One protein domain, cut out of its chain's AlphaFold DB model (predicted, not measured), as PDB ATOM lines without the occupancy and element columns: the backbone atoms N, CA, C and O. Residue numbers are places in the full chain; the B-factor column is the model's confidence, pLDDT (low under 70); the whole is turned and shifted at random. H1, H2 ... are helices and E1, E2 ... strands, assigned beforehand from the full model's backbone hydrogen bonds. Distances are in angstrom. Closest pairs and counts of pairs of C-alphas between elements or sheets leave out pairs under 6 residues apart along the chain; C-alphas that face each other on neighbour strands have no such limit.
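Overview. This is residues 125 to 190 and 240 to 383 of the 430 residues of the protein "CD36 antigen" of Nannochloropsis gaditana (UniProt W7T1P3). Long loops of little regular structure spread round one curled antiparallel sheet, E4-E5-E6-E7; H6 packs on E7, and the hairpin E2-E3 is apart from the sheet. Under half of the 210 printed residues are in the seven named helices and seven named strands, E1-E2-E3-H1-E4-E5-E6-H2-H3-H4-H5-E7-H6-H7, a mixed class. The whole is compact, with radius of gyration of the C-alphas 17.8 A and spans of 51 by 41 by 36 A.

Arrangement. E4, residues 245 to 250, E5, residues 255 to 267, and E6, residues 270 to 277, form a meander of antiparallel neighbours; find N 248 and O 257 at 2.9 A, N 265 and O 272 at 2.8 A. Antiparallel to E6 is E7, residues 353 to 356, with N 275 and O 354 2.8 A apart. H5, residues 342 to 350, has every O i to N i+4 pair within hydrogen-bond range.

Along the chain. Follow E5 for 30.0 A from C-alpha 255 at (27.646, 32.371, 56.147) to C-alpha 267 at (21.016, 28.563, 27.133).

Size, cuts and confidence. Across the cut, residues 191 to 239, C-alphas 190 and 240 are 22.0 A apart; 77 printed residues have pLDDT under 70.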
ATOM      1  N   PHE A 125      12.047  26.116  54.722       82.44
ATOM      2  CA  PHE A 125      12.046  27.104  53.649       82.44
ATOM      3  C   PHE A 125      10.633  27.613  53.400       82.44
ATOM      4  O   PHE A 125       9.647  26.884  53.540       82.44
ATOM      5  N   HIS A 126      10.531  28.863  52.975       83.06
ATOM      6  CA  HIS A 126       9.273  29.438  52.545       83.06
ATOM      7  C   HIS A 126       8.820  28.815  51.226       83.06
ATOM      8  O   HIS A 126       9.500  28.872  50.203       83.06
ATOM      9  N   THR A 127       7.604  28.272  51.236       82.38
ATOM     10  CA  THR A 127       6.972  27.656  50.058       82.38
ATOM     11  C   THR A 127       6.412  28.678  49.071       82.38
ATOM     12  O   THR A 127       5.989  28.317  47.979       82.38
ATOM     13  N   GLY A 128       6.344  29.955  49.458       80.81
ATOM     14  CA  GLY A 128       5.739  31.011  48.649       80.81
ATOM     15  C   GLY A 128       4.205  31.025  48.636       80.81
ATOM     16  O   GLY A 128       3.635  31.930  48.035       80.81
ATOM     17  N   LYS A 129       3.522  30.095  49.330       84.31
ATOM     18  CA  LYS A 129       2.047  29.965  49.307       84.31
ATOM     19  C   LYS A 129       1.310  31.260  49.674       84.31
ATOM     20  O   LYS A 129       0.327  31.604  49.034       84.31
ATOM     21  N   HIS A 130       1.782  31.963  50.704       82.50
ATOM     22  CA  HIS A 130       1.201  33.237  51.150       82.50
ATOM     23  C   HIS A 130       1.954  34.453  50.599       82.50
ATOM     24  O   HIS A 130       1.374  35.515  50.400       82.50
ATOM     25  N   PHE A 131       3.250  34.289  50.334       80.56
ATOM     26  CA  PHE A 131       4.149  35.363  49.935       80.56
ATOM     27  C   PHE A 131       5.066  34.866  48.809       80.56
ATOM     28  O   PHE A 131       6.164  34.390  49.096       80.56
ATOM     29  N   PRO A 132       4.651  34.971  47.531       78.69
ATOM     30  CA  PRO A 132       5.426  34.450  46.400       78.69
ATOM     31  C   PRO A 132       6.845  35.023  46.310       78.69
ATOM     32  O   PRO A 132       7.769  34.331  45.908       78.69
ATOM     33  N   HIS A 133       7.047  36.260  46.773       77.38
ATOM     34  CA  HIS A 133       8.361  36.906  46.845       77.38
ATOM     35  C   HIS A 133       9.322  36.274  47.870       77.38
ATOM     36  O   HIS A 133      10.482  36.667  47.916       77.38
ATOM     37  N   ARG A 134       8.861  35.323  48.696       78.19
ATOM     38  CA  ARG A 134       9.688  34.595  49.672       78.19
ATOM     39  C   ARG A 134       9.999  33.160  49.272       78.19
ATOM     40  O   ARG A 134      10.677  32.476  50.023       78.19
ATOM     41  N   ILE A 135       9.497  32.667  48.141       81.75
ATOM     42  CA  ILE A 135       9.714  31.268  47.754       81.75
ATOM     43  C   ILE A 135      11.210  30.909  47.729       81.75
ATOM     44  O   ILE A 135      12.032  31.672  47.225       81.75
ATOM     45  N   GLY A 136      11.563  29.764  48.314       77.25
ATOM     46  CA  GLY A 136      12.947  29.283  48.379       77.25
ATOM     47  C   GLY A 136      13.836  30.000  49.402       77.25
ATOM     48  O   GLY A 136      14.983  29.598  49.585       77.25
ATOM     49  N   GLN A 137      13.331  31.020  50.104       82.81
ATOM     50  CA  GLN A 137      14.062  31.652  51.203       82.81
ATOM     51  C   GLN A 137      14.066  30.744  52.436       82.81
ATOM     52  O   GLN A 137      13.051  30.130  52.776       82.81
ATOM     53  N   LEU A 138      15.203  30.683  53.116       78.31
ATOM     54  CA  LEU A 138      15.410  29.996  54.378       78.31
ATOM     55  C   LEU A 138      14.564  30.679  55.461       78.31
ATOM     56  O   LEU A 138      14.684  31.883  55.675       78.31
ATOM     57  N   ALA A 139      13.688  29.904  56.095       78.88
ATOM     58  CA  ALA A 139      12.800  30.354  57.165       78.88
ATOM     59  C   ALA A 139      13.424  30.091  58.540       78.88
ATOM     60  O   ALA A 139      13.461  30.977  59.385       78.88
ATOM     61  N   ALA A 140      13.960  28.885  58.742       76.88
ATOM     62  CA  ALA A 140      14.715  28.529  59.935       76.88
ATOM     63  C   ALA A 140      15.863  27.587  59.570       76.88
ATOM     64  O   ALA A 140      15.711  26.672  58.751       76.88
ATOM     65  N   HIS A 141      17.010  27.784  60.206       77.44
ATOM     66  CA  HIS A 141      18.150  26.890  60.093       77.44
ATOM     67  C   HIS A 141      18.140  25.934  61.279       77.44
ATOM     68  O   HIS A 141      18.272  26.355  62.419       77.44
ATOM     69  N   HIS A 142      17.929  24.644  61.021       72.69
ATOM     70  CA  HIS A 142      17.825  23.628  62.077       72.69
ATOM     71  C   HIS A 142      16.770  23.922  63.159       72.69
ATOM     72  O   HIS A 142      16.916  23.522  64.308       72.69
ATOM     73  N   GLY A 143      15.665  24.564  62.768       69.88
ATOM     74  CA  GLY A 143      14.589  24.966  63.679       69.88
ATOM     75  C   GLY A 143      14.791  26.340  64.318       69.88
ATOM     76  O   GLY A 143      13.833  26.880  64.863       69.88
ATOM     77  N   ASP A 144      15.975  26.935  64.170       70.12
ATOM     78  CA  ASP A 144      16.289  28.249  64.715       70.12
ATOM     79  C   ASP A 144      16.089  29.354  63.669       70.12
ATOM     80  O   ASP A 144      16.674  29.349  62.582       70.12
ATOM     81  N   GLU A 145      15.275  30.348  64.017       71.31
ATOM     82  CA  GLU A 145      15.112  31.590  63.242       71.31
ATOM     83  C   GLU A 145      16.245  32.594  63.526       71.31
ATOM     84  O   GLU A 145      16.464  33.549  62.780       71.31
ATOM     85  N   LYS A 146      16.986  32.386  64.618       69.81
ATOM     86  CA  LYS A 146      18.144  33.186  65.021       69.81
ATOM     87  C   LYS A 146      19.287  32.252  65.392       69.81
ATOM     88  O   LYS A 146      19.181  31.495  66.351       69.81
ATOM     89  N   ILE A 147      20.394  32.348  64.671       67.25
ATOM     90  CA  ILE A 147      21.594  31.559  64.944       67.25
ATOM     91  C   ILE A 147      22.519  32.393  65.824       67.25
ATOM     92  O   ILE A 147      22.927  33.491  65.441       67.25
ATOM     93  N   TRP A 148      22.847  31.875  67.003       64.38
ATOM     94  CA  TRP A 148      23.673  32.539  68.009       64.38
ATOM     95  C   TRP A 148      24.868  31.662  68.391       64.38
ATOM     96  O   TRP A 148      24.863  30.454  68.171       64.38
ATOM     97  N   GLY A 149      25.922  32.272  68.937       60.53
ATOM     98  CA  GLY A 149      27.090  31.551  69.469       60.53
ATOM     99  C   GLY A 149      28.042  30.960  68.424       60.53
ATOM    100  O   GLY A 149      29.146  30.564  68.777       60.53
ATOM    101  N   VAL A 150      27.654  30.953  67.147       64.75
ATOM    102  CA  VAL A 150      28.495  30.507  66.027       64.75
ATOM    103  C   VAL A 150      29.572  31.539  65.688       64.75
ATOM    104  O   VAL A 150      30.713  31.193  65.397       64.75
ATOM    105  N   TRP A 151      29.211  32.820  65.767       67.62
ATOM    106  CA  TRP A 151      30.121  33.939  65.569       67.62
ATOM    107  C   TRP A 151      30.242  34.728  66.877       67.62
ATOM    108  O   TRP A 151      29.208  35.092  67.446       67.62
ATOM    109  N   PRO A 152      31.460  35.042  67.360       59.44
ATOM    110  CA  PRO A 152      31.676  35.593  68.705       59.44
ATOM    111  C   PRO A 152      30.900  36.876  69.021       59.44
ATOM    112  O   PRO A 152      30.678  37.194  70.187       59.44
ATOM    113  N   ARG A 153      30.523  37.642  67.991       61.91
ATOM    114  CA  ARG A 153      29.887  38.961  68.117       61.91
ATOM    115  C   ARG A 153      28.610  39.106  67.294       61.91
ATOM    116  O   ARG A 153      28.171  40.229  67.078       61.91
ATOM    117  N   LYS A 154      28.031  38.011  66.784       62.62
ATOM    118  CA  LYS A 154      26.892  38.113  65.865       62.62
ATOM    119  C   LYS A 154      25.829  37.064  66.112       62.62
ATOM    120  O   LYS A 154      26.100  35.865  66.141       62.62
ATOM    121  N   THR A 155      24.602  37.558  66.177       63.44
ATOM    122  CA  THR A 155      23.400  36.765  65.964       63.44
ATOM    123  C   THR A 155      23.016  36.905  64.499       63.44
ATOM    124  O   THR A 155      22.790  38.012  64.012       63.44
ATOM    125  N   ILE A 156      22.954  35.796  63.772       65.31
ATOM    126  CA  ILE A 156      22.444  35.799  62.403       65.31
ATOM    127  C   ILE A 156      20.952  35.567  62.496       65.31
ATOM    128  O   ILE A 156      20.493  34.462  62.783       65.31
ATOM    129  N   VAL A 157      20.192  36.627  62.266       64.69
ATOM    130  CA  VAL A 157      18.750  36.510  62.125       64.69
ATOM    131  C   VAL A 157      18.470  35.947  60.735       64.69
ATOM    132  O   VAL A 157      18.788  36.579  59.727       64.69
ATOM    133  N   ILE A 158      17.870  34.761  60.678       64.38
ATOM    134  CA  ILE A 158      17.330  34.166  59.456       64.38
ATOM    135  C   ILE A 158      15.990  34.852  59.189       64.38
ATOM    136  O   ILE A 158      14.910  34.296  59.345       64.38
ATOM    137  N   GLN A 159      16.058  36.138  58.850       56.66
ATOM    138  CA  GLN A 159      14.892  36.874  58.397       56.66
ATOM    139  C   GLN A 159      14.690  36.552  56.923       56.66
ATOM    140  O   GLN A 159      15.386  37.052  56.037       56.66
ATOM    141  N   ALA A 160      13.708  35.701  56.653       48.91
ATOM    142  CA  ALA A 160      13.108  35.655  55.338       48.91
ATOM    143  C   ALA A 160      12.554  37.042  55.027       48.91
ATOM    144  O   ALA A 160      11.696  37.536  55.764       48.91
ATOM    145  N   GLY A 161      13.090  37.663  53.975       45.91
ATOM    146  CA  GLY A 161      12.868  39.056  53.610       45.91
ATOM    147  C   GLY A 161      11.444  39.502  53.925       45.91
ATOM    148  O   GLY A 161      10.474  39.028  53.326       45.91
ATOM    149  N   SER A 162      11.310  40.383  54.914       34.84
ATOM    150  CA  SER A 162      10.020  40.867  55.383       34.84
ATOM    151  C   SER A 162      10.034  42.381  55.535       34.84
ATOM    152  O   SER A 162      10.517  42.894  56.531       34.84
ATOM    153  N   ARG A 163       9.475  43.027  54.500       44.09
ATOM    154  CA  ARG A 163       8.838  44.357  54.414       44.09
ATOM    155  C   ARG A 163       8.769  45.196  55.701       44.09
ATOM    156  O   ARG A 163       8.136  44.754  56.649       44.09
ATOM    157  N   GLU A 164       9.181  46.464  55.589       34.66
ATOM    158  CA  GLU A 164       8.319  47.669  55.607       34.66
ATOM    159  C   GLU A 164       9.186  48.941  55.446       34.66
ATOM    160  O   GLU A 164       9.601  49.546  56.421       34.66
ATOM    161  N   GLY A 165       9.487  49.358  54.207       30.41
ATOM    162  CA  GLY A 165      10.143  50.650  53.953       30.41
ATOM    163  C   GLY A 165      11.091  50.647  52.754       30.41
ATOM    164  O   GLY A 165      12.174  50.085  52.810       30.41
ATOM    165  N   GLY A 166      10.702  51.310  51.663       32.06
ATOM    166  CA  GLY A 166      11.603  51.603  50.543       32.06
ATOM    167  C   GLY A 166      11.646  50.550  49.430       32.06
ATOM    168  O   GLY A 166      11.398  49.364  49.623       32.06
ATOM    169  N   SER A 167      11.941  51.019  48.221       31.17
ATOM    170  CA  SER A 167      11.864  50.330  46.926       31.17
ATOM    171  C   SER A 167      12.825  49.151  46.715       31.17
ATOM    172  O   SER A 167      12.920  48.669  45.597       31.17
ATOM    173  N   ASN A 168      13.529  48.664  47.738       34.53
ATOM    174  CA  ASN A 168      14.572  47.652  47.564       34.53
ATOM    175  C   ASN A 168      14.054  46.277  48.010       34.53
ATOM    176  O   ASN A 168      13.965  45.981  49.202       34.53
ATOM    177  N   VAL A 169      13.678  45.430  47.048       36.97
ATOM    178  CA  VAL A 169      13.277  44.044  47.331       36.97
ATOM    179  C   VAL A 169      14.498  43.265  47.791       36.97
ATOM    180  O   VAL A 169      15.434  43.042  47.031       36.97
ATOM    181  N   GLN A 170      14.466  42.811  49.037       44.66
ATOM    182  CA  GLN A 170      15.498  41.935  49.560       44.66
ATOM    183  C   GLN A 170      15.078  40.490  49.462       44.66
ATOM    184  O   GLN A 170      14.052  40.072  50.005       44.66
ATOM    185  N   TYR A 171      15.906  39.716  48.781       49.28
ATOM    186  CA  TYR A 171      15.760  38.281  48.758       49.28
ATOM    187  C   TYR A 171      16.413  37.731  50.030       49.28
ATOM    188  O   TYR A 171      17.633  37.782  50.185       49.28
ATOM    189  N   GLY A 172      15.581  37.244  50.959       55.91
ATOM    190  CA  GLY A 172      16.034  36.452  52.101       55.91
ATOM    191  C   GLY A 172      16.919  35.295  51.634       55.91
ATOM    192  O   GLY A 172      16.887  34.906  50.464       55.91
ATOM    193  N   HIS A 173      17.751  34.769  52.524       60.88
ATOM    194  CA  HIS A 173      18.797  33.851  52.097       60.88
ATOM    195  C   HIS A 173      18.235  32.572  51.460       60.88
ATOM    196  O   HIS A 173      17.404  31.907  52.062       60.88
ATOM    197  N   SER A 174      18.698  32.208  50.265       67.62
ATOM    198  CA  SER A 174      18.392  30.920  49.620       67.62
ATOM    199  C   SER A 174      19.479  29.888  49.937       67.62
ATOM    200  O   SER A 174      20.607  30.263  50.252       67.62
ATOM    201  N   ASP A 175      19.196  28.592  49.797       76.88
ATOM    202  CA  ASP A 175      20.233  27.544  49.764       76.88
ATOM    203  C   ASP A 175      20.996  27.490  48.421       76.88
ATOM    204  O   ASP A 175      21.896  26.671  48.231       76.88
ATOM    205  N   GLY A 176      20.641  28.372  47.480       80.25
ATOM    206  CA  GLY A 176      21.237  28.483  46.153       80.25
ATOM    207  C   GLY A 176      20.530  27.658  45.078       80.25
ATOM    208  O   GLY A 176      20.943  27.713  43.921       80.25
ATOM    209  N   MET A 177      19.478  26.907  45.421       79.94
ATOM    210  CA  MET A 177      18.747  26.063  44.467       79.94
ATOM    211  C   MET A 177      17.535  26.770  43.861       79.94
ATOM    212  O   MET A 177      17.209  26.554  42.688       79.94
ATOM    213  N   GLN A 178      16.867  27.599  44.662       83.19
ATOM    214  CA  GLN A 178      15.657  28.309  44.276       83.19
ATOM    215  C   GLN A 178      15.646  29.722  44.851       83.19
ATOM    216  O   GLN A 178      15.922  29.936  46.029       83.19
ATOM    217  N   PHE A 179      15.275  30.675  44.011       84.81
ATOM    218  CA  PHE A 179      15.102  32.079  44.338       84.81
ATOM    219  C   PHE A 179      13.659  32.496  44.043       84.81
ATOM    220  O   PHE A 179      12.952  31.818  43.292       84.81
ATOM    221  N   PRO A 180      13.203  33.627  44.595       83.62
ATOM    222  CA  PRO A 180      11.964  34.237  44.144       83.62
ATOM    223  C   PRO A 180      12.037  34.660  42.673       83.62
ATOM    224  O   PRO A 180      13.130  34.937  42.182       83.62
ATOM    225  N   PRO A 181      10.898  34.741  41.960       85.56
ATOM    226  CA  PRO A 181      10.872  35.212  40.578       85.56
ATOM    227  C   PRO A 181      11.548  36.582  40.422       85.56
ATOM    228  O   PRO A 181      11.233  37.529  41.146       85.56
ATOM    229  N   LEU A 182      12.448  36.683  39.445       84.00
ATOM    230  CA  LEU A 182      13.320  37.829  39.171       84.00
ATOM    231  C   LEU A 182      12.925  38.606  37.900       84.00
ATOM    232  O   LEU A 182      13.682  39.459  37.454       84.00
ATOM    233  N   HIS A 183      11.744  38.349  37.324       77.62
ATOM    234  CA  HIS A 183      11.240  39.005  36.100       77.62
ATOM    235  C   HIS A 183      11.315  40.545  36.129       77.62
ATOM    236  O   HIS A 183      11.535  41.177  35.102       77.62
ATOM    237  N   ARG A 184      11.223  41.166  37.312       69.56
ATOM    238  CA  ARG A 184      11.345  42.626  37.470       69.56
ATOM    239  C   ARG A 184      12.722  43.177  37.093       69.56
ATOM    240  O   ARG A 184      12.806  44.300  36.610       69.56
ATOM    241  N   LEU A 185      13.788  42.388  37.265       68.06
ATOM    242  CA  LEU A 185      15.135  42.776  36.832       68.06
ATOM    243  C   LEU A 185      15.262  42.833  35.308       68.06
ATOM    244  O   LEU A 185      16.146  43.518  34.797       68.06
ATOM    245  N   GLU A 186      14.383  42.134  34.583       64.25
ATOM    246  CA  GLU A 186      14.299  42.252  33.129       64.25
ATOM    247  C   GLU A 186      13.536  43.508  32.712       64.25
ATOM    248  O   GLU A 186      13.982  44.223  31.823       64.25
ATOM    249  N   GLU A 187      12.411  43.805  33.365       60.72
ATOM    250  CA  GLU A 187      11.565  44.960  33.031       60.72
ATOM    251  C   GLU A 187      12.271  46.296  33.286       60.72
ATOM    252  O   GLU A 187      12.110  47.246  32.519       60.72
ATOM    253  N   ALA A 188      13.106  46.364  34.325       57.22
ATOM    254  CA  ALA A 188      13.891  47.552  34.651       57.22
ATOM    255  C   ALA A 188      15.025  47.837  33.647       57.22
ATOM    256  O   ALA A 188      15.689  48.874  33.750       57.22
ATOM    257  N   ARG A 189      15.296  46.932  32.695       58.97
ATOM    258  CA  ARG A 189      16.455  47.031  31.802       58.97
ATOM    259  C   ARG A 189      16.037  46.912  30.341       58.97
ATOM    260  O   ARG A 189      15.737  45.806  29.892       58.97
ATOM    261  N   PRO A 190      16.057  48.016  29.566       43.81
ATOM    262  CA  PRO A 190      15.824  47.918  28.137       43.81
ATOM    263  C   PRO A 190      16.880  46.983  27.556       43.81
ATOM    264  O   PRO A 190      18.084  47.181  27.736       43.81
ATOM    265  N   SER A 240      20.357  49.848  50.695       42.12
ATOM    266  CA  SER A 240      21.118  49.647  49.451       42.12
ATOM    267  C   SER A 240      21.812  48.297  49.192       42.12
ATOM    268  O   SER A 240      22.813  48.246  48.475       42.12
ATOM    269  N   VAL A 241      21.234  47.158  49.607       47.97
ATOM    270  CA  VAL A 241      21.445  45.952  48.775       47.97
ATOM    271  C   VAL A 241      20.735  46.213  47.446       47.97
ATOM    272  O   VAL A 241      19.508  46.263  47.395       47.97
ATOM    273  N   SER A 242      21.523  46.481  46.401       57.41
ATOM    274  CA  SER A 242      21.032  46.718  45.040       57.41
ATOM    275  C   SER A 242      20.104  45.581  44.606       57.41
ATOM    276  O   SER A 242      20.393  44.420  44.897       57.41
ATOM    277  N   GLU A 243      19.037  45.898  43.861       65.19
ATOM    278  CA  GLU A 243      18.132  44.903  43.257       65.19
ATOM    279  C   GLU A 243      18.897  43.836  42.439       65.19
ATOM    280  O   GLU A 243      18.432  42.715  42.263       65.19
ATOM    281  N   ASP A 244      20.130  44.139  42.025       78.50
ATOM    282  CA  ASP A 244      21.050  43.243  41.324       78.50
ATOM    283  C   ASP A 244      21.713  42.153  42.175       78.50
ATOM    284  O   ASP A 244      22.606  41.459  41.675       78.50
ATOM    285  N   GLN A 245      21.380  42.014  43.457       82.25
ATOM    286  CA  GLN A 245      22.111  41.134  44.364       82.25
ATOM    287  C   GLN A 245      21.254  39.987  44.912       82.25
ATOM    288  O   GLN A 245      20.167  40.180  45.449       82.25
ATOM    289  N   LEU A 246      21.801  38.773  44.834       85.25
ATOM    290  CA  LEU A 246      21.271  37.566  45.463       85.25
ATOM    291  C   LEU A 246      22.129  37.168  46.664       85.25
ATOM    292  O   LEU A 246      23.349  37.341  46.667       85.25
ATOM    293  N   SER A 247      21.485  36.594  47.676       84.50
ATOM    294  CA  SER A 247      22.140  36.099  48.886       84.50
ATOM    295  C   SER A 247      21.927  34.593  49.020       84.50
ATOM    296  O   SER A 247      20.790  34.119  49.025       84.50
ATOM    297  N   VAL A 248      23.020  33.839  49.128       85.44
ATOM    298  CA  VAL A 248      23.008  32.382  49.314       85.44
ATOM    299  C   VAL A 248      23.593  32.051  50.676       85.44
ATOM    300  O   VAL A 248      24.742  32.392  50.950       85.44
ATOM    301  N   PHE A 249      22.825  31.383  51.529       83.06
ATOM    302  CA  PHE A 249      23.298  30.906  52.819       83.06
ATOM    303  C   PHE A 249      24.034  29.582  52.653       83.06
ATOM    304  O   PHE A 249      23.457  28.579  52.233       83.06
ATOM    305  N   LEU A 250      25.315  29.571  53.011       78.75
ATOM    306  CA  LEU A 250      26.065  28.337  53.160       78.75
ATOM    307  C   LEU A 250      25.903  27.832  54.581       78.75
ATOM    308  O   LEU A 250      26.617  28.273  55.481       78.75
ATOM    309  N   SER A 251      24.990  26.883  54.750       72.44
ATOM    310  CA  SER A 251      24.703  26.235  56.026       72.44
ATOM    311  C   SER A 251      25.981  25.732  56.721       72.44
ATOM    312  O   SER A 251      26.198  26.059  57.882       72.44
ATOM    313  N   LYS A 252      26.906  25.083  55.998       72.00
ATOM    314  CA  LYS A 252      28.163  24.534  56.550       72.00
ATOM    315  C   LYS A 252      29.052  25.579  57.208       72.00
ATOM    316  O   LYS A 252      29.833  25.254  58.093       72.00
ATOM    317  N   PHE A 253      28.971  26.820  56.745       72.75
ATOM    318  CA  PHE A 253      29.774  27.916  57.273       72.75
ATOM    319  C   PHE A 253      28.933  28.938  58.032       72.75
ATOM    320  O   PHE A 253      29.488  29.928  58.497       72.75
ATOM    321  N   VAL A 254      27.613  28.728  58.115       75.50
ATOM    322  CA  VAL A 254      26.629  29.685  58.632       75.50
ATOM    323  C   VAL A 254      26.970  31.098  58.146       75.50
ATOM    324  O   VAL A 254      27.196  32.039  58.912       75.50
ATOM    325  N   LEU A 255      27.108  31.200  56.823       77.88
ATOM    326  CA  LEU A 255      27.646  32.371  56.147       77.88
ATOM    327  C   LEU A 255      26.805  32.706  54.912       77.88
ATOM    328  O   LEU A 255      26.718  31.884  53.996       77.88
ATOM    329  N   PRO A 256      26.243  33.921  54.822       81.06
ATOM    330  CA  PRO A 256      25.691  34.426  53.578       81.06
ATOM    331  C   PRO A 256      26.796  34.850  52.603       81.06
ATOM    332  O   PRO A 256      27.648  35.692  52.915       81.06
ATOM    333  N   LEU A 257      26.733  34.289  51.398       85.94
ATOM    334  CA  LEU A 257      27.488  34.710  50.225       85.94
ATOM    335  C   LEU A 257      26.642  35.626  49.346       85.94
ATOM    336  O   LEU A 257      25.448  35.389  49.162       85.94
ATOM    337  N   TRP A 258      27.270  36.639  48.757       86.88
ATOM    338  CA  TRP A 258      26.583  37.609  47.912       86.88
ATOM    339  C   TRP A 258      26.945  37.410  46.452       86.88
ATOM    340  O   TRP A 258      28.119  37.357  46.097       86.88
ATOM    341  N   PHE A 259      25.939  37.345  45.593       88.62
ATOM    342  CA  PHE A 259      26.091  37.222  44.152       88.62
ATOM    343  C   PHE A 259      25.516  38.460  43.486       88.62
ATOM    344  O   PHE A 259      24.393  38.843  43.781       88.62
ATOM    345  N   ARG A 260      26.274  39.091  42.594       89.12
ATOM    346  CA  ARG A 260      25.851  40.292  41.874       89.12
ATOM    347  C   ARG A 260      25.575  39.953  40.420       89.12
ATOM    348  O   ARG A 260      26.360  39.230  39.801       89.12
ATOM    349  N   PHE A 261      24.488  40.490  39.884       89.38
ATOM    350  CA  PHE A 261      24.140  40.371  38.481       89.38
ATOM    351  C   PHE A 261      25.305  40.847  37.613       89.38
ATOM    352  O   PHE A 261      25.929  41.875  37.888       89.38
ATOM    353  N   GLN A 262      25.602  40.076  36.575       89.44
ATOM    354  CA  GLN A 262      26.625  40.397  35.594       89.44
ATOM    355  C   GLN A 262      25.996  40.659  34.230       89.44
ATOM    356  O   GLN A 262      26.224  41.707  33.635       89.44
ATOM    357  N   GLU A 263      25.259  39.680  33.717       89.81
ATOM    358  CA  GLU A 263      24.780  39.671  32.339       89.81
ATOM    359  C   GLU A 263      23.594  38.717  32.185       89.81
ATOM    360  O   GLU A 263      23.380  37.815  32.999       89.81
ATOM    361  N   THR A 264      22.847  38.891  31.100       90.62
ATOM    362  CA  THR A 264      21.822  37.939  30.673       90.62
ATOM    363  C   THR A 264      22.430  36.991  29.648       90.62
ATOM    364  O   THR A 264      23.026  37.428  28.667       90.62
ATOM    365  N   VAL A 265      22.272  35.687  29.858       90.19
ATOM    366  CA  VAL A 265      22.768  34.638  28.960       90.19
ATOM    367  C   VAL A 265      21.607  33.810  28.427       90.19
ATOM    368  O   VAL A 265      20.593  33.641  29.097       90.19
ATOM    369  N   SER A 266      21.743  33.271  27.218       88.69
ATOM    370  CA  SER A 266      20.763  32.339  26.651       88.69
ATOM    371  C   SER A 266      21.355  30.938  26.604       88.69
ATOM    372  O   SER A 266      22.446  30.729  26.071       88.69
ATOM    373  N   LEU A 267      20.640  29.967  27.163       84.75
ATOM    374  CA  LEU A 267      21.016  28.563  27.133       84.75
ATOM    375  C   LEU A 267      19.872  27.747  26.539       84.75
ATOM    376  O   LEU A 267      18.813  27.620  27.145       84.75
ATOM    377  N   ARG A 268      20.099  27.154  25.360       86.81
ATOM    378  CA  ARG A 268      19.095  26.327  24.659       86.81
ATOM    379  C   ARG A 268      17.753  27.057  24.463       86.81
ATOM    380  O   ARG A 268      16.695  26.451  24.581       86.81
ATOM    381  N   GLY A 269      17.808  28.364  24.197       86.69
ATOM    382  CA  GLY A 269      16.624  29.213  24.027       86.69
ATOM    383  C   GLY A 269      15.969  29.672  25.335       86.69
ATOM    384  O   GLY A 269      15.039  30.467  25.283       86.69
ATOM    385  N   ILE A 270      16.456  29.224  26.497       87.81
ATOM    386  CA  ILE A 270      16.014  29.710  27.806       87.81
ATOM    387  C   ILE A 270      16.898  30.887  28.205       87.81
ATOM    388  O   ILE A 270      18.127  30.775  28.242       87.81
ATOM    389  N   ARG A 271      16.268  32.016  28.517       90.25
ATOM    390  CA  ARG A 271      16.949  33.211  29.011       90.25
ATOM    391  C   ARG A 271      17.262  33.048  30.495       90.25
ATOM    392  O   ARG A 271      16.401  32.641  31.265       90.25
ATOM    393  N   LEU A 272      18.495  33.336  30.888       92.19
ATOM    394  CA  LEU A 272      18.992  33.178  32.250       92.19
ATOM    395  C   LEU A 272      19.706  34.456  32.687       92.19
ATOM    396  O   LEU A 272      20.454  35.061  31.919       92.19
ATOM    397  N   LEU A 273      19.528  34.832  33.945       91.31
ATOM    398  CA  LEU A 273      20.256  35.916  34.589       91.31
ATOM    399  C   LEU A 273      21.497  35.333  35.267       91.31
ATOM    400  O   LEU A 273      21.394  34.457  36.131       91.31
ATOM    401  N   LYS A 274      22.682  35.788  34.864       91.50
ATOM    402  CA  LYS A 274      23.949  35.318  35.420       91.50
ATOM    403  C   LYS A 274      24.409  36.248  36.536       91.50
ATOM    404  O   LYS A 274      24.617  37.440  36.313       91.50
ATOM    405  N   PHE A 275      24.635  35.685  37.718       91.00
ATOM    406  CA  PHE A 275      25.146  36.381  38.891       91.00
ATOM    407  C   PHE A 275      26.506  35.815  39.291       91.00
ATOM    408  O   PHE A 275      26.629  34.615  39.516       91.00
ATOM    409  N   ASN A 276      27.522  36.656  39.442       90.38
ATOM    410  CA  ASN A 276      28.837  36.226  39.919       90.38
ATOM    411  C   ASN A 276      28.983  36.461  41.417       90.38
ATOM    412  O   ASN A 276      28.431  37.416  41.957       90.38
ATOM    413  N   LEU A 277      29.786  35.626  42.076       88.44
ATOM    414  CA  LEU A 277      30.161  35.822  43.471       88.44
ATOM    415  C   LEU A 277      30.832  37.191  43.638       88.44
ATOM    416  O   LEU A 277      31.864  37.477  43.030       88.44
ATOM    417  N   SER A 278      30.214  38.042  44.448       87.12
ATOM    418  CA  SER A 278      30.651  39.408  44.688       87.12
ATOM    419  C   SER A 278      31.981  39.407  45.443       87.12
ATOM    420  O   SER A 278      32.074  38.742  46.483       87.12
ATOM    421  N   PRO A 279      32.982  40.201  45.012       83.56
ATOM    422  CA  PRO A 279      34.208  40.416  45.777       83.56
ATOM    423  C   PRO A 279      33.969  41.028  47.167       83.56
ATOM    424  O   PRO A 279      34.818  40.922  48.047       83.56
ATOM    425  N   LEU A 280      32.806  41.634  47.419       84.19
ATOM    426  CA  LEU A 280      32.471  42.100  48.767       84.19
ATOM    427  C   LEU A 280      32.250  40.938  49.747       84.19
ATOM    428  O   LEU A 280      32.440  41.111  50.942       84.19
ATOM    429  N   THR A 281      31.930  39.732  49.261       85.06
ATOM    430  CA  THR A 281      31.659  38.561  50.113       85.06
ATOM    431  C   THR A 281      32.831  38.211  51.036       85.06
ATOM    432  O   THR A 281      32.614  37.875  52.200       85.06
ATOM    433  N   PHE A 282      34.064  38.307  50.519       85.94
ATOM    434  CA  PHE A 282      35.307  38.037  51.257       85.94
ATOM    435  C   PHE A 282      36.082  39.319  51.577       85.94
ATOM    436  O   PHE A 282      37.280  39.261  51.848       85.94
ATOM    437  N   SER A 283      35.425  40.475  51.508       83.75
ATOM    438  CA  SER A 283      36.042  41.748  51.854       83.75
ATOM    439  C   SER A 283      35.692  42.123  53.295       83.75
ATOM    440  O   SER A 283      34.522  42.033  53.663       83.75
ATOM    441  N   PRO A 284      36.646  42.601  54.113       81.62
ATOM    442  CA  PRO A 284      36.347  43.247  55.392       81.62
ATOM    443  C   PRO A 284      35.521  44.535  55.239       81.62
ATOM    444  O   PRO A 284      35.034  45.054  56.235       81.62
ATOM    445  N   GLN A 285      35.361  45.055  54.016       82.69
ATOM    446  CA  GLN A 285      34.555  46.242  53.723       82.69
ATOM    447  C   GLN A 285      33.057  45.932  53.635       82.69
ATOM    448  O   GLN A 285      32.256  46.849  53.455       82.69
ATOM    449  N   ARG A 286      32.645  44.657  53.724       78.06
ATOM    450  CA  ARG A 286      31.215  44.341  53.780       78.06
ATOM    451  C   ARG A 286      30.590  44.978  55.037       78.06
ATOM    452  O   ARG A 286      31.193  44.885  56.106       78.06
ATOM    453  N   PRO A 287      29.384  45.571  54.941       76.00
ATOM    454  CA  PRO A 287      28.718  46.241  56.064       76.00
ATOM    455  C   PRO A 287      28.631  45.419  57.355       76.00
ATOM    456  O   PRO A 287      28.622  45.959  58.452       76.00
ATOM    457  N   ASP A 288      28.586  44.098  57.229       73.62
ATOM    458  CA  ASP A 288      28.369  43.164  58.323       73.62
ATOM    459  C   ASP A 288      29.620  42.320  58.661       73.62
ATOM    460  O   ASP A 288      29.500  41.263  59.293       73.62
ATOM    461  N   ALA A 289      30.811  42.791  58.250       75.69
ATOM    462  CA  ALA A 289      32.118  42.141  58.430       75.69
ATOM    463  C   ALA A 289      32.510  41.966  59.900       75.69
ATOM    464  O   ALA A 289      33.078  40.938  60.279       75.69
ATOM    465  N   SER A 290      32.210  42.973  60.726       72.50
ATOM    466  CA  SER A 290      32.522  42.999  62.160       72.50
ATOM    467  C   SER A 290      31.912  41.814  62.900       72.50
ATOM    468  O   SER A 290      32.552  41.227  63.773       72.50
ATOM    469  N   GLY A 291      30.708  41.410  62.499       70.31
ATOM    470  CA  GLY A 291      30.016  40.280  63.095       70.31
ATOM    471  C   GLY A 291      30.537  38.908  62.644       70.31
ATOM    472  O   GLY A 291      30.216  37.908  63.269       70.31
ATOM    473  N   PHE A 292      31.351  38.829  61.593       70.50
ATOM    474  CA  PHE A 292      31.866  37.564  61.053       70.50
ATOM    475  C   PHE A 292      33.336  37.302  61.401       70.50
ATOM    476  O   PHE A 292      34.031  36.594  60.678       70.50
ATOM    477  N   SER A 293      33.851  37.936  62.461       69.00
ATOM    478  CA  SER A 293      35.278  37.887  62.828       69.00
ATOM    479  C   SER A 293      36.225  38.254  61.667       69.00
ATOM    480  O   SER A 293      37.419  37.953  61.707       69.00
ATOM    481  N   MET A 294      35.725  38.929  60.622       67.88
ATOM    482  CA  MET A 294      36.524  39.243  59.436       67.88
ATOM    483  C   MET A 294      37.510  40.367  59.701       67.88
ATOM    484  O   MET A 294      38.515  40.443  59.014       67.88
ATOM    485  N   LEU A 295      37.251  41.213  60.698       63.69
ATOM    486  CA  LEU A 295      38.113  42.341  61.046       63.69
ATOM    487  C   LEU A 295      39.366  41.940  61.842       63.69
ATOM    488  O   LEU A 295      40.223  42.788  62.055       63.69
ATOM    489  N   GLY A 296      39.501  40.662  62.223       56.62
ATOM    490  CA  GLY A 296      40.655  40.152  62.964       56.62
ATOM    491  C   GLY A 296      40.847  40.778  64.354       56.62
ATOM    492  O   GLY A 296      40.108  41.658  64.785       56.62
ATOM    493  N   LEU A 297      41.866  40.294  65.071       46.84
ATOM    494  CA  LEU A 297      42.367  40.853  66.340       46.84
ATOM    495  C   LEU A 297      43.467  41.922  66.119       46.84
ATOM    496  O   LEU A 297      44.160  42.298  67.059       46.84
ATOM    497  N   GLY A 298      43.652  42.397  64.882       54.34
ATOM    498  CA  GLY A 298      44.655  43.391  64.481       54.34
ATOM    499  C   GLY A 298      44.233  44.115  63.199       54.34
ATOM    500  O   GLY A 298      43.320  43.649  62.525       54.34
ATOM    501  N   GLU A 299      44.865  45.260  62.906       46.81
ATOM    502  CA  GLU A 299      44.479  46.242  61.873       46.81
ATOM    503  C   GLU A 299      43.993  45.623  60.551       46.81
ATOM    504  O   GLU A 299      44.785  45.278  59.676       46.81
ATOM    505  N   GLY A 300      42.668  45.548  60.398       55.91
ATOM    506  CA  GLY A 300      41.994  45.280  59.136       55.91
ATOM    507  C   GLY A 300      42.064  43.821  58.692       55.91
ATOM    508  O   GLY A 300      43.117  43.277  58.366       55.91
ATOM    509  N   GLY A 301      40.897  43.191  58.586       66.88
ATOM    510  CA  GLY A 301      40.747  41.922  57.887       66.88
ATOM    511  C   GLY A 301      41.466  41.878  56.543       66.88
ATOM    512  O   GLY A 301      41.624  42.889  55.860       66.88
ATOM    513  N   ARG A 302      41.897  40.689  56.124       78.81
ATOM    514  CA  ARG A 302      42.577  40.545  54.837       78.81
ATOM    515  C   ARG A 302      41.562  40.325  53.722       78.81
ATOM    516  O   ARG A 302      40.830  39.343  53.743       78.81
ATOM    517  N   GLU A 303      41.581  41.202  52.723       84.81
ATOM    518  CA  GLU A 303      40.799  41.046  51.491       84.81
ATOM    519  C   GLU A 303      40.959  39.646  50.885       84.81
ATOM    520  O   GLU A 303      42.082  39.183  50.665       84.81
ATOM    521  N   GLY A 304      39.836  38.994  50.584       84.38
ATOM    522  CA  GLY A 304      39.784  37.709  49.891       84.38
ATOM    523  C   GLY A 304      39.865  36.475  50.781       84.38
ATOM    524  O   GLY A 304      39.824  35.362  50.251       84.38
ATOM    525  N   LEU A 305      39.967  36.652  52.101       86.38
ATOM    526  CA  LEU A 305      39.970  35.565  53.076       86.38
ATOM    527  C   LEU A 305      38.843  35.751  54.086       86.38
ATOM    528  O   LEU A 305      38.639  36.829  54.633       86.38
ATOM    529  N   PHE A 306      38.161  34.656  54.381       84.00
ATOM    530  CA  PHE A 306      37.163  34.591  55.430       84.00
ATOM    531  C   PHE A 306      37.648  33.628  56.513       84.00
ATOM    532  O   PHE A 306      37.933  32.464  56.226       84.00
ATOM    533  N   ASN A 307      37.805  34.125  57.740       81.69
ATOM    534  CA  ASN A 307      38.341  33.349  58.852       81.69
ATOM    535  C   ASN A 307      37.251  32.442  59.441       81.69
ATOM    536  O   ASN A 307      36.258  32.929  59.969       81.69
ATOM    537  N   LEU A 308      37.456  31.130  59.362       78.38
ATOM    538  CA  LEU A 308      36.564  30.110  59.916       78.38
ATOM    539  C   LEU A 308      37.121  29.502  61.211       78.38
ATOM    540  O   LEU A 308      36.650  28.453  61.636       78.38
ATOM    541  N   THR A 309      38.142  30.107  61.822       76.25
ATOM    542  CA  THR A 309      38.837  29.499  62.965       76.25
ATOM    543  C   THR A 309      37.922  29.297  64.163       76.25
ATOM    544  O   THR A 309      37.887  28.200  64.715       76.25
ATOM    545  N   ASP A 310      37.141  30.318  64.516       69.00
ATOM    546  CA  ASP A 310      36.184  30.244  65.629       69.00
ATOM    547  C   ASP A 310      35.134  29.150  65.380       69.00
ATOM    548  O   ASP A 310      34.712  28.445  66.291       69.00
ATOM    549  N   LEU A 311      34.776  28.980  64.109       70.69
ATOM    550  CA  LEU A 311      33.741  28.077  63.643       70.69
ATOM    551  C   LEU A 311      34.183  26.612  63.614       70.69
ATOM    552  O   LEU A 311      33.437  25.714  63.986       70.69
ATOM    553  N   GLN A 312      35.397  26.374  63.122       70.12
ATOM    554  CA  GLN A 312      35.936  25.036  62.898       70.12
ATOM    555  C   GLN A 312      36.905  24.599  63.992       70.12
ATOM    556  O   GLN A 312      37.517  23.546  63.844       70.12
ATOM    557  N   THR A 313      37.106  25.415  65.031       70.00
ATOM    558  CA  THR A 313      38.080  25.205  66.119       70.00
ATOM    559  C   THR A 313      39.511  24.893  65.644       70.00
ATOM    560  O   THR A 313      40.347  24.400  66.398       70.00
ATOM    561  N   MET A 314      39.819  25.208  64.384       73.25
ATOM    562  CA  MET A 314      41.095  24.961  63.713       73.25
ATOM    563  C   MET A 314      41.392  26.123  62.755       73.25
ATOM    564  O   MET A 314      40.446  26.713  62.238       73.25
ATOM    565  N   PRO A 315      42.667  26.459  62.485       79.38
ATOM    566  CA  PRO A 315      43.040  27.624  61.681       79.38
ATOM    567  C   PRO A 315      42.674  27.445  60.199       79.38
ATOM    568  O   PRO A 315      43.503  27.077  59.366       79.38
ATOM    569  N   SER A 316      41.416  27.729  59.877       81.81
ATOM    570  CA  SER A 316      40.819  27.527  58.563       81.81
ATOM    571  C   SER A 316      40.388  28.842  57.942       81.81
ATOM    572  O   SER A 316      39.774  29.692  58.587       81.81
ATOM    573  N   PHE A 317      40.655  28.980  56.646       85.62
ATOM    574  CA  PHE A 317      40.291  30.159  55.871       85.62
ATOM    575  C   PHE A 317      39.552  29.743  54.604       85.62
ATOM    576  O   PHE A 317      40.029  28.904  53.838       85.62
ATOM    577  N   LEU A 318      38.401  30.362  54.361       85.75
ATOM    578  CA  LEU A 318      37.660  30.223  53.115       85.75
ATOM    579  C   LEU A 318      38.065  31.339  52.150       85.75
ATOM    580  O   LEU A 318      38.223  32.494  52.540       85.75
ATOM    581  N   SER A 319      38.232  30.992  50.880       86.44
ATOM    582  CA  SER A 319      38.547  31.941  49.811       86.44
ATOM    583  C   SER A 319      37.960  31.462  48.485       86.44
ATOM    584  O   SER A 319      37.684  30.264  48.337       86.44
ATOM    585  N   PRO A 320      37.785  32.349  47.490       82.75
ATOM    586  CA  PRO A 320      37.499  31.901  46.138       82.75
ATOM    587  C   PRO A 320      38.634  31.019  45.605       82.75
ATOM    588  O   PRO A 320      39.798  31.224  45.970       82.75
ATOM    589  N   PRO A 321      38.343  30.103  44.665       77.38
ATOM    590  CA  PRO A 321      39.370  29.302  44.017       77.38
ATOM    591  C   PRO A 321      40.533  30.171  43.519       77.38
ATOM    592  O   PRO A 321      40.341  31.132  42.771       77.38
ATOM    593  N   GLN A 322      41.752  29.830  43.951       76.19
ATOM    594  CA  GLN A 322      42.990  30.535  43.588       76.19
ATOM    595  C   GLN A 322      42.994  32.026  43.943       76.19
ATOM    596  O   GLN A 322      43.655  32.817  43.257       76.19
ATOM    597  N   PHE A 323      42.228  32.439  44.952       80.69
ATOM    598  CA  PHE A 323      42.123  33.842  45.350       80.69
ATOM    599  C   PHE A 323      41.698  34.740  44.173       80.69
ATOM    600  O   PHE A 323      42.212  35.845  43.993       80.69
ATOM    601  N   HIS A 324      40.838  34.225  43.283       76.50
ATOM    602  CA  HIS A 324      40.322  35.002  42.157       76.50
ATOM    603  C   HIS A 324      39.643  36.282  42.661       76.50
ATOM    604  O   HIS A 324      38.910  36.242  43.642       76.50
ATOM    605  N   GLY A 325      39.923  37.412  42.007       76.25
ATOM    606  CA  GLY A 325      39.498  38.740  42.465       76.25
ATOM    607  C   GLY A 325      40.447  39.413  43.466       76.25
ATOM    608  O   GLY A 325      40.309  40.610  43.691       76.25
ATOM    609  N   TYR A 326      41.457  38.707  43.999       81.31
ATOM    610  CA  TYR A 326      42.339  39.217  45.061       81.31
ATOM    611  C   TYR A 326      43.828  39.059  44.707       81.31
ATOM    612  O   TYR A 326      44.519  38.154  45.190       81.31
ATOM    613  N   PRO A 327      44.375  39.942  43.848       75.88
ATOM    614  CA  PRO A 327      45.757  39.836  43.379       75.88
ATOM    615  C   PRO A 327      46.796  40.038  44.492       75.88
ATOM    616  O   PRO A 327      47.912  39.541  44.368       75.88
ATOM    617  N   SER A 328      46.452  40.738  45.576       81.38
ATOM    618  CA  SER A 328      47.325  40.935  46.741       81.38
ATOM    619  C   SER A 328      47.693  39.612  47.418       81.38
ATOM    620  O   SER A 328      48.859  39.405  47.745       81.38
ATOM    621  N   LEU A 329      46.741  38.683  47.549       80.75
ATOM    622  CA  LEU A 329      46.989  37.354  48.112       80.75
ATOM    623  C   LEU A 329      47.906  36.523  47.214       80.75
ATOM    624  O   LEU A 329      48.816  35.860  47.693       80.75
ATOM    625  N   ARG A 330      47.747  36.611  45.892       75.06
ATOM    626  CA  ARG A 330      48.593  35.867  44.942       75.06
ATOM    627  C   ARG A 330      50.061  36.291  44.965       75.06
ATOM    628  O   ARG A 330      50.920  35.510  44.576       75.06
ATOM    629  N   LYS A 331      50.347  37.520  45.406       76.94
ATOM    630  CA  LYS A 331      51.712  38.051  45.540       76.94
ATOM    631  C   LYS A 331      52.430  37.550  46.796       76.94
ATOM    632  O   LYS A 331      53.604  37.861  46.973       76.94
ATOM    633  N   LEU A 332      51.752  36.811  47.677       79.25
ATOM    634  CA  LEU A 332      52.373  36.313  48.896       79.25
ATOM    635  C   LEU A 332      53.478  35.303  48.560       79.25
ATOM    636  O   LEU A 332      53.223  34.366  47.800       79.25
ATOM    637  N   PRO A 333      54.683  35.436  49.150       77.31
ATOM    638  CA  PRO A 333      55.807  34.544  48.860       77.31
ATOM    639  C   PRO A 333      55.481  33.062  49.071       77.31
ATOM    640  O   PRO A 333      55.884  32.221  48.273       77.31
ATOM    641  N   CYS A 334      54.678  32.739  50.090       73.00
ATOM    642  CA  CYS A 334      54.235  31.372  50.373       73.00
ATOM    643  C   CYS A 334      53.311  30.779  49.292       73.00
ATOM    644  O   CYS A 334      53.178  29.562  49.207       73.00
ATOM    645  N   LEU A 335      52.701  31.617  48.449       72.94
ATOM    646  CA  LEU A 335      51.810  31.211  47.359       72.94
ATOM    647  C   LEU A 335      52.472  31.320  45.977       72.94
ATOM    648  O   LEU A 335      51.912  30.829  44.997       72.94
ATOM    649  N   ALA A 336      53.683  31.884  45.891       64.88
ATOM    650  CA  ALA A 336      54.434  32.043  44.643       64.88
ATOM    651  C   ALA A 336      54.749  30.700  43.947       64.88
ATOM    652  O   ALA A 336      54.974  30.660  42.738       64.88
ATOM    653  N   GLY A 337      54.721  29.591  44.699       61.66
ATOM    654  CA  GLY A 337      54.915  28.230  44.194       61.66
ATOM    655  C   GLY A 337      53.664  27.551  43.621       61.66
ATOM    656  O   GLY A 337      53.789  26.472  43.040       61.66
ATOM    657  N   LEU A 338      52.467  28.141  43.742       63.69
ATOM    658  CA  LEU A 338      51.230  27.558  43.207       63.69
ATOM    659  C   LEU A 338      51.186  27.679  41.675       63.69
ATOM    660  O   LEU A 338      50.521  28.543  41.101       63.69
ATOM    661  N   ARG A 339      51.896  26.780  40.987       62.50
ATOM    662  CA  ARG A 339      51.779  26.600  39.538       62.50
ATOM    663  C   ARG A 339      50.501  25.839  39.229       62.50
ATOM    664  O   ARG A 339      50.405  24.630  39.406       62.50
ATOM    665  N   LEU A 340      49.510  26.574  38.758       60.78
ATOM    666  CA  LEU A 340      48.225  26.007  38.385       60.78
ATOM    667  C   LEU A 340      48.290  25.417  36.983       60.78
ATOM    668  O   LEU A 340      48.868  26.016  36.071       60.78
ATOM    669  N   SER A 341      47.632  24.273  36.810       69.88
ATOM    670  CA  SER A 341      47.339  23.747  35.482       69.88
ATOM    671  C   SER A 341      46.497  24.756  34.693       69.88
ATOM    672  O   SER A 341      45.721  25.529  35.263       69.88
ATOM    673  N   GLU A 342      46.607  24.738  33.366       74.88
ATOM    674  CA  GLU A 342      45.805  25.607  32.491       74.88
ATOM    675  C   GLU A 342      44.294  25.425  32.706       74.88
ATOM    676  O   GLU A 342      43.521  26.382  32.657       74.88
ATOM    677  N   ILE A 343      43.867  24.203  33.038       72.56
ATOM    678  CA  ILE A 343      42.479  23.894  33.401       72.56
ATOM    679  C   ILE A 343      42.083  24.637  34.679       72.56
ATOM    680  O   ILE A 343      41.038  25.286  34.711       72.56
ATOM    681  N   GLY A 344      42.938  24.594  35.705       67.06
ATOM    682  CA  GLY A 344      42.722  25.323  36.948       67.06
ATOM    683  C   GLY A 344      42.599  26.823  36.699       67.06
ATOM    684  O   GLY A 344      41.659  27.444  37.194       67.06
ATOM    685  N   LYS A 345      43.493  27.416  35.902       71.12
ATOM    686  CA  LYS A 345      43.437  28.852  35.579       71.12
ATOM    687  C   LYS A 345      42.120  29.232  34.902       71.12
ATOM    688  O   LYS A 345      41.495  30.211  35.300       71.12
ATOM    689  N   ARG A 346      41.665  28.435  33.927       73.88
ATOM    690  CA  ARG A 346      40.380  28.654  33.239       73.88
ATOM    691  C   ARG A 346      39.188  28.537  34.185       73.88
ATOM    692  O   ARG A 346      38.273  29.346  34.096       73.88
ATOM    693  N   GLN A 347      39.189  27.559  35.089       68.12
ATOM    694  CA  GLN A 347      38.108  27.392  36.065       68.12
ATOM    695  C   GLN A 347      38.062  28.541  37.074       68.12
ATOM    696  O   GLN A 347      36.995  29.091  37.315       68.12
ATOM    697  N   ALA A 348      39.205  28.967  37.609       68.62
ATOM    698  CA  ALA A 348      39.230  30.107  38.519       68.62
ATOM    699  C   ALA A 348      38.899  31.427  37.821       68.62
ATOM    700  O   ALA A 348      38.266  32.276  38.430       68.62
ATOM    701  N   ALA A 349      39.282  31.599  36.551       70.44
ATOM    702  CA  ALA A 349      38.898  32.766  35.759       70.44
ATOM    703  C   ALA A 349      37.382  32.852  35.519       70.44
ATOM    704  O   ALA A 349      36.857  33.950  35.388       70.44
ATOM    705  N   ARG A 350      36.677  31.710  35.485       73.75
ATOM    706  CA  ARG A 350      35.205  31.680  35.441       73.75
ATOM    707  C   ARG A 350      34.571  32.092  36.771       73.75
ATOM    708  O   ARG A 350      33.440  32.564  36.761       73.75
ATOM    709  N   GLY A 351      35.292  31.920  37.880       78.88
ATOM    710  CA  GLY A 351      34.797  32.197  39.223       78.88
ATOM    711  C   GLY A 351      33.610  31.316  39.620       78.88
ATOM    712  O   GLY A 351      33.238  30.367  38.927       78.88
ATOM    713  N   SER A 352      33.017  31.640  40.765       86.38
ATOM    714  CA  SER A 352      31.736  31.072  41.186       86.38
ATOM    715  C   SER A 352      30.612  31.957  40.665       86.38
ATOM    716  O   SER A 352      30.650  33.173  40.853       86.38
ATOM    717  N   TYR A 353      29.605  31.353  40.044       89.81
ATOM    718  CA  TYR A 353      28.445  32.068  39.528       89.81
ATOM    719  C   TYR A 353      27.170  31.235  39.674       89.81
ATOM    720  O   TYR A 353      27.233  30.020  39.880       89.81
ATOM    721  N   LEU A 354      26.036  31.915  39.556       90.25
ATOM    722  CA  LEU A 354      24.688  31.375  39.480       90.25
ATOM    723  C   LEU A 354      24.083  31.781  38.137       90.25
ATOM    724  O   LEU A 354      24.234  32.927  37.722       90.25
ATOM    725  N   ALA A 355      23.403  30.868  37.457       91.25
ATOM    726  CA  ALA A 355      22.586  31.180  36.289       91.25
ATOM    727  C   ALA A 355      21.133  30.877  36.640       91.25
ATOM    728  O   ALA A 355      20.754  29.711  36.727       91.25
ATOM    729  N   VAL A 356      20.340  31.915  36.884       90.62
ATOM    730  CA  VAL A 356      18.980  31.793  37.412       90.62
ATOM    731  C   VAL A 356      17.980  32.079  36.306       90.62
ATOM    732  O   VAL A 356      18.093  33.083  35.603       90.62
ATOM    733  N   GLU A 357      16.999  31.202  36.136       91.44
ATOM    734  CA  GLU A 357      15.896  31.455  35.213       91.44
ATOM    735  C   GLU A 357      14.937  32.491  35.840       91.44
ATOM    736  O   GLU A 357      14.493  32.291  36.974       91.44
ATOM    737  N   PRO A 358      14.647  33.619  35.165       89.19
ATOM    738  CA  PRO A 358      14.009  34.778  35.787       89.19
ATOM    739  C   PRO A 358      12.559  34.545  36.222       89.19
ATOM    740  O   PRO A 358      12.135  35.127  37.223       89.19
ATOM    741  N   TYR A 359      11.778  33.714  35.534       87.94
ATOM    742  CA  TYR A 359      10.354  33.552  35.851       87.94
ATOM    743  C   TYR A 359      10.104  32.562  36.991       87.94
ATOM    744  O   TYR A 359       9.239  32.784  37.837       87.94
ATOM    745  N   THR A 360      10.872  31.481  37.043       87.12
ATOM    746  CA  THR A 360      10.770  30.433  38.067       87.12
ATOM    747  C   THR A 360      11.715  30.660  39.239       87.12
ATOM    748  O   THR A 360      11.520  30.054  40.294       87.12
ATOM    749  N   GLY A 361      12.752  31.484  39.058       86.38
ATOM    750  CA  GLY A 361      13.825  31.679  40.031       86.38
ATOM    751  C   GLY A 361      14.689  30.431  40.239       86.38
ATOM    752  O   GLY A 361      15.369  30.307  41.256       86.38
ATOM    753  N   THR A 362      14.663  29.463  39.319       87.62
ATOM    754  CA  THR A 362      15.399  28.198  39.480       87.62
ATOM    755  C   THR A 362      16.857  28.307  39.034       87.62
ATOM    756  O   THR A 362      17.156  28.896  37.995       87.62
ATOM    757  N   ASP A 363      17.778  27.696  39.791       86.38
ATOM    758  CA  ASP A 363      19.194  27.628  39.407       86.38
ATOM    759  C   ASP A 363      19.459  26.592  38.292       86.38
ATOM    760  O   ASP A 363      19.254  25.373  38.445       86.38
ATOM    761  N   LYS A 364      20.009  27.093  37.183       85.88
ATOM    762  CA  LYS A 364      20.374  26.393  35.944       85.88
ATOM    763  C   LYS A 364      21.883  26.336  35.685       85.88
ATOM    764  O   LYS A 364      22.302  25.888  34.617       85.88
ATOM    765  N   THR A 365      22.723  26.688  36.659       80.69
ATOM    766  CA  THR A 365      24.194  26.751  36.515       80.69
ATOM    767  C   THR A 365      24.830  25.488  35.913       80.69
ATOM    768  O   THR A 365      25.741  25.572  35.086       80.69
ATOM    769  N   GLU A 366      24.356  24.291  36.275       72.88
ATOM    770  CA  GLU A 366      24.884  23.031  35.718       72.88
ATOM    771  C   GLU A 366      24.598  22.849  34.225       72.88
ATOM    772  O   GLU A 366      25.417  22.277  33.503       72.88
ATOM    773  N   GLU A 367      23.454  23.343  33.755       68.31
ATOM    774  CA  GLU A 367      23.069  23.243  32.351       68.31
ATOM    775  C   GLU A 367      23.983  24.147  31.499       68.31
ATOM    776  O   GLU A 367      24.400  23.751  30.409       68.31
ATOM    777  N   CYS A 368      24.402  25.301  32.038       54.31
ATOM    778  CA  CYS A 368      25.319  26.237  31.377       54.31
ATOM    779  C   CYS A 368      26.748  25.701  31.221       54.31
ATOM    780  O   CYS A 368      27.475  26.119  30.322       54.31
ATOM    781  N   THR A 369      27.181  24.788  32.092       57.75
ATOM    782  CA  THR A 369      28.564  24.280  32.095       57.75
ATOM    783  C   THR A 369      28.767  23.019  31.253       57.75
ATOM    784  O   THR A 369      29.856  22.436  31.262       57.75
ATOM    785  N   GLY A 370      27.740  22.571  30.520       50.34
ATOM    786  CA  GLY A 370      27.822  21.368  29.685       50.34
ATOM    787  C   GLY A 370      28.074  20.088  30.492       50.34
ATOM    788  O   GLY A 370      28.691  19.152  29.987       50.34
ATOM    789  N   GLY A 371      27.653  20.055  31.762       42.75
ATOM    790  CA  GLY A 371      27.757  18.878  32.630       42.75
ATOM    791  C   GLY A 371      29.173  18.500  33.090       42.75
ATOM    792  O   GLY A 371      29.328  17.439  33.689       42.75
ATOM    793  N   ARG A 372      30.206  19.324  32.838       39.75
ATOM    794  CA  ARG A 372      31.618  18.974  33.121       39.75
ATOM    795  C   ARG A 372      32.354  19.846  34.148       39.75
ATOM    796  O   ARG A 372      33.550  19.645  34.336       39.75
ATOM    797  N   THR A 373      31.698  20.765  34.860       40.88
ATOM    798  CA  THR A 373      32.358  21.507  35.957       40.88
ATOM    799  C   THR A 373      31.477  21.660  37.192       40.88
ATOM    800  O   THR A 373      30.273  21.873  37.076       40.88
ATOM    801  N   GLY A 374      32.100  21.576  38.372       40.28
ATOM    802  CA  GLY A 374      31.468  21.784  39.674       40.28
ATOM    803  C   GLY A 374      31.054  23.238  39.897       40.28
ATOM    804  O   GLY A 374      31.807  24.012  40.477       40.28
ATOM    805  N   GLY A 375      29.847  23.599  39.451       38.50
ATOM    806  CA  GLY A 375      29.112  24.735  40.020       38.50
ATOM    807  C   GLY A 375      28.761  24.472  41.491       38.50
ATOM    808  O   GLY A 375      29.118  23.428  42.030       38.50
ATOM    809  N   LEU A 376      28.028  25.369  42.157       44.19
ATOM    810  CA  LEU A 376      27.598  25.182  43.558       44.19
ATOM    811  C   LEU A 376      26.859  23.848  43.805       44.19
ATOM    812  O   LEU A 376      26.962  23.280  44.888       44.19
ATOM    813  N   LYS A 377      26.253  23.239  42.774       42.44
ATOM    814  CA  LYS A 377      25.732  21.861  42.833       42.44
ATOM    815  C   LYS A 377      26.797  20.764  42.946       42.44
ATOM    816  O   LYS A 377      26.427  19.643  43.236       42.44
ATOM    817  N   GLY A 378      28.096  21.027  42.817       36.72
ATOM    818  CA  GLY A 378      29.152  20.102  43.257       36.72
ATOM    819  C   GLY A 378      29.083  19.817  44.763       36.72
ATOM    820  O   GLY A 378      29.430  18.724  45.193       36.72
ATOM    821  N   TRP A 379      28.532  20.758  45.534       38.84
ATOM    822  CA  TRP A 379      28.214  20.587  46.952       38.84
ATOM    823  C   TRP A 379      26.832  19.936  47.147       38.84
ATOM    824  O   TRP A 379      26.645  19.144  48.061       38.84
ATOM    825  N   GLY A 380      25.880  20.180  46.236       32.22
ATOM    826  CA  GLY A 380      24.544  19.563  46.248       32.22
ATOM    827  C   GLY A 380      24.431  18.158  45.626       32.22
ATOM    828  O   GLY A 380      23.505  17.422  45.954       32.22
ATOM    829  N   LYS A 381      25.343  17.735  44.738       33.19
ATOM    830  CA  LYS A 381      25.284  16.451  44.001       33.19
ATOM    831  C   LYS A 381      25.622  15.239  44.858       33.19
ATOM    832  O   LYS A 381      25.223  14.139  44.485       33.19
ATOM    833  N   LEU A 382      26.234  15.440  46.024       32.53
ATOM    834  CA  LEU A 382      26.289  14.419  47.074       32.53
ATOM    835  C   LEU A 382      24.878  13.977  47.523       32.53
ATOM    836  O   LEU A 382      24.707  12.824  47.897       32.53
ATOM    837  N   ARG A 383      23.830  14.804  47.348       34.38
ATOM    838  CA  ARG A 383      22.438  14.432  47.676       34.38
ATOM    839  C   ARG A 383      21.770  13.476  46.679       34.38
ATOM    840  O   ARG A 383      20.797  12.820  47.033       34.38
TER     841      ARG A 383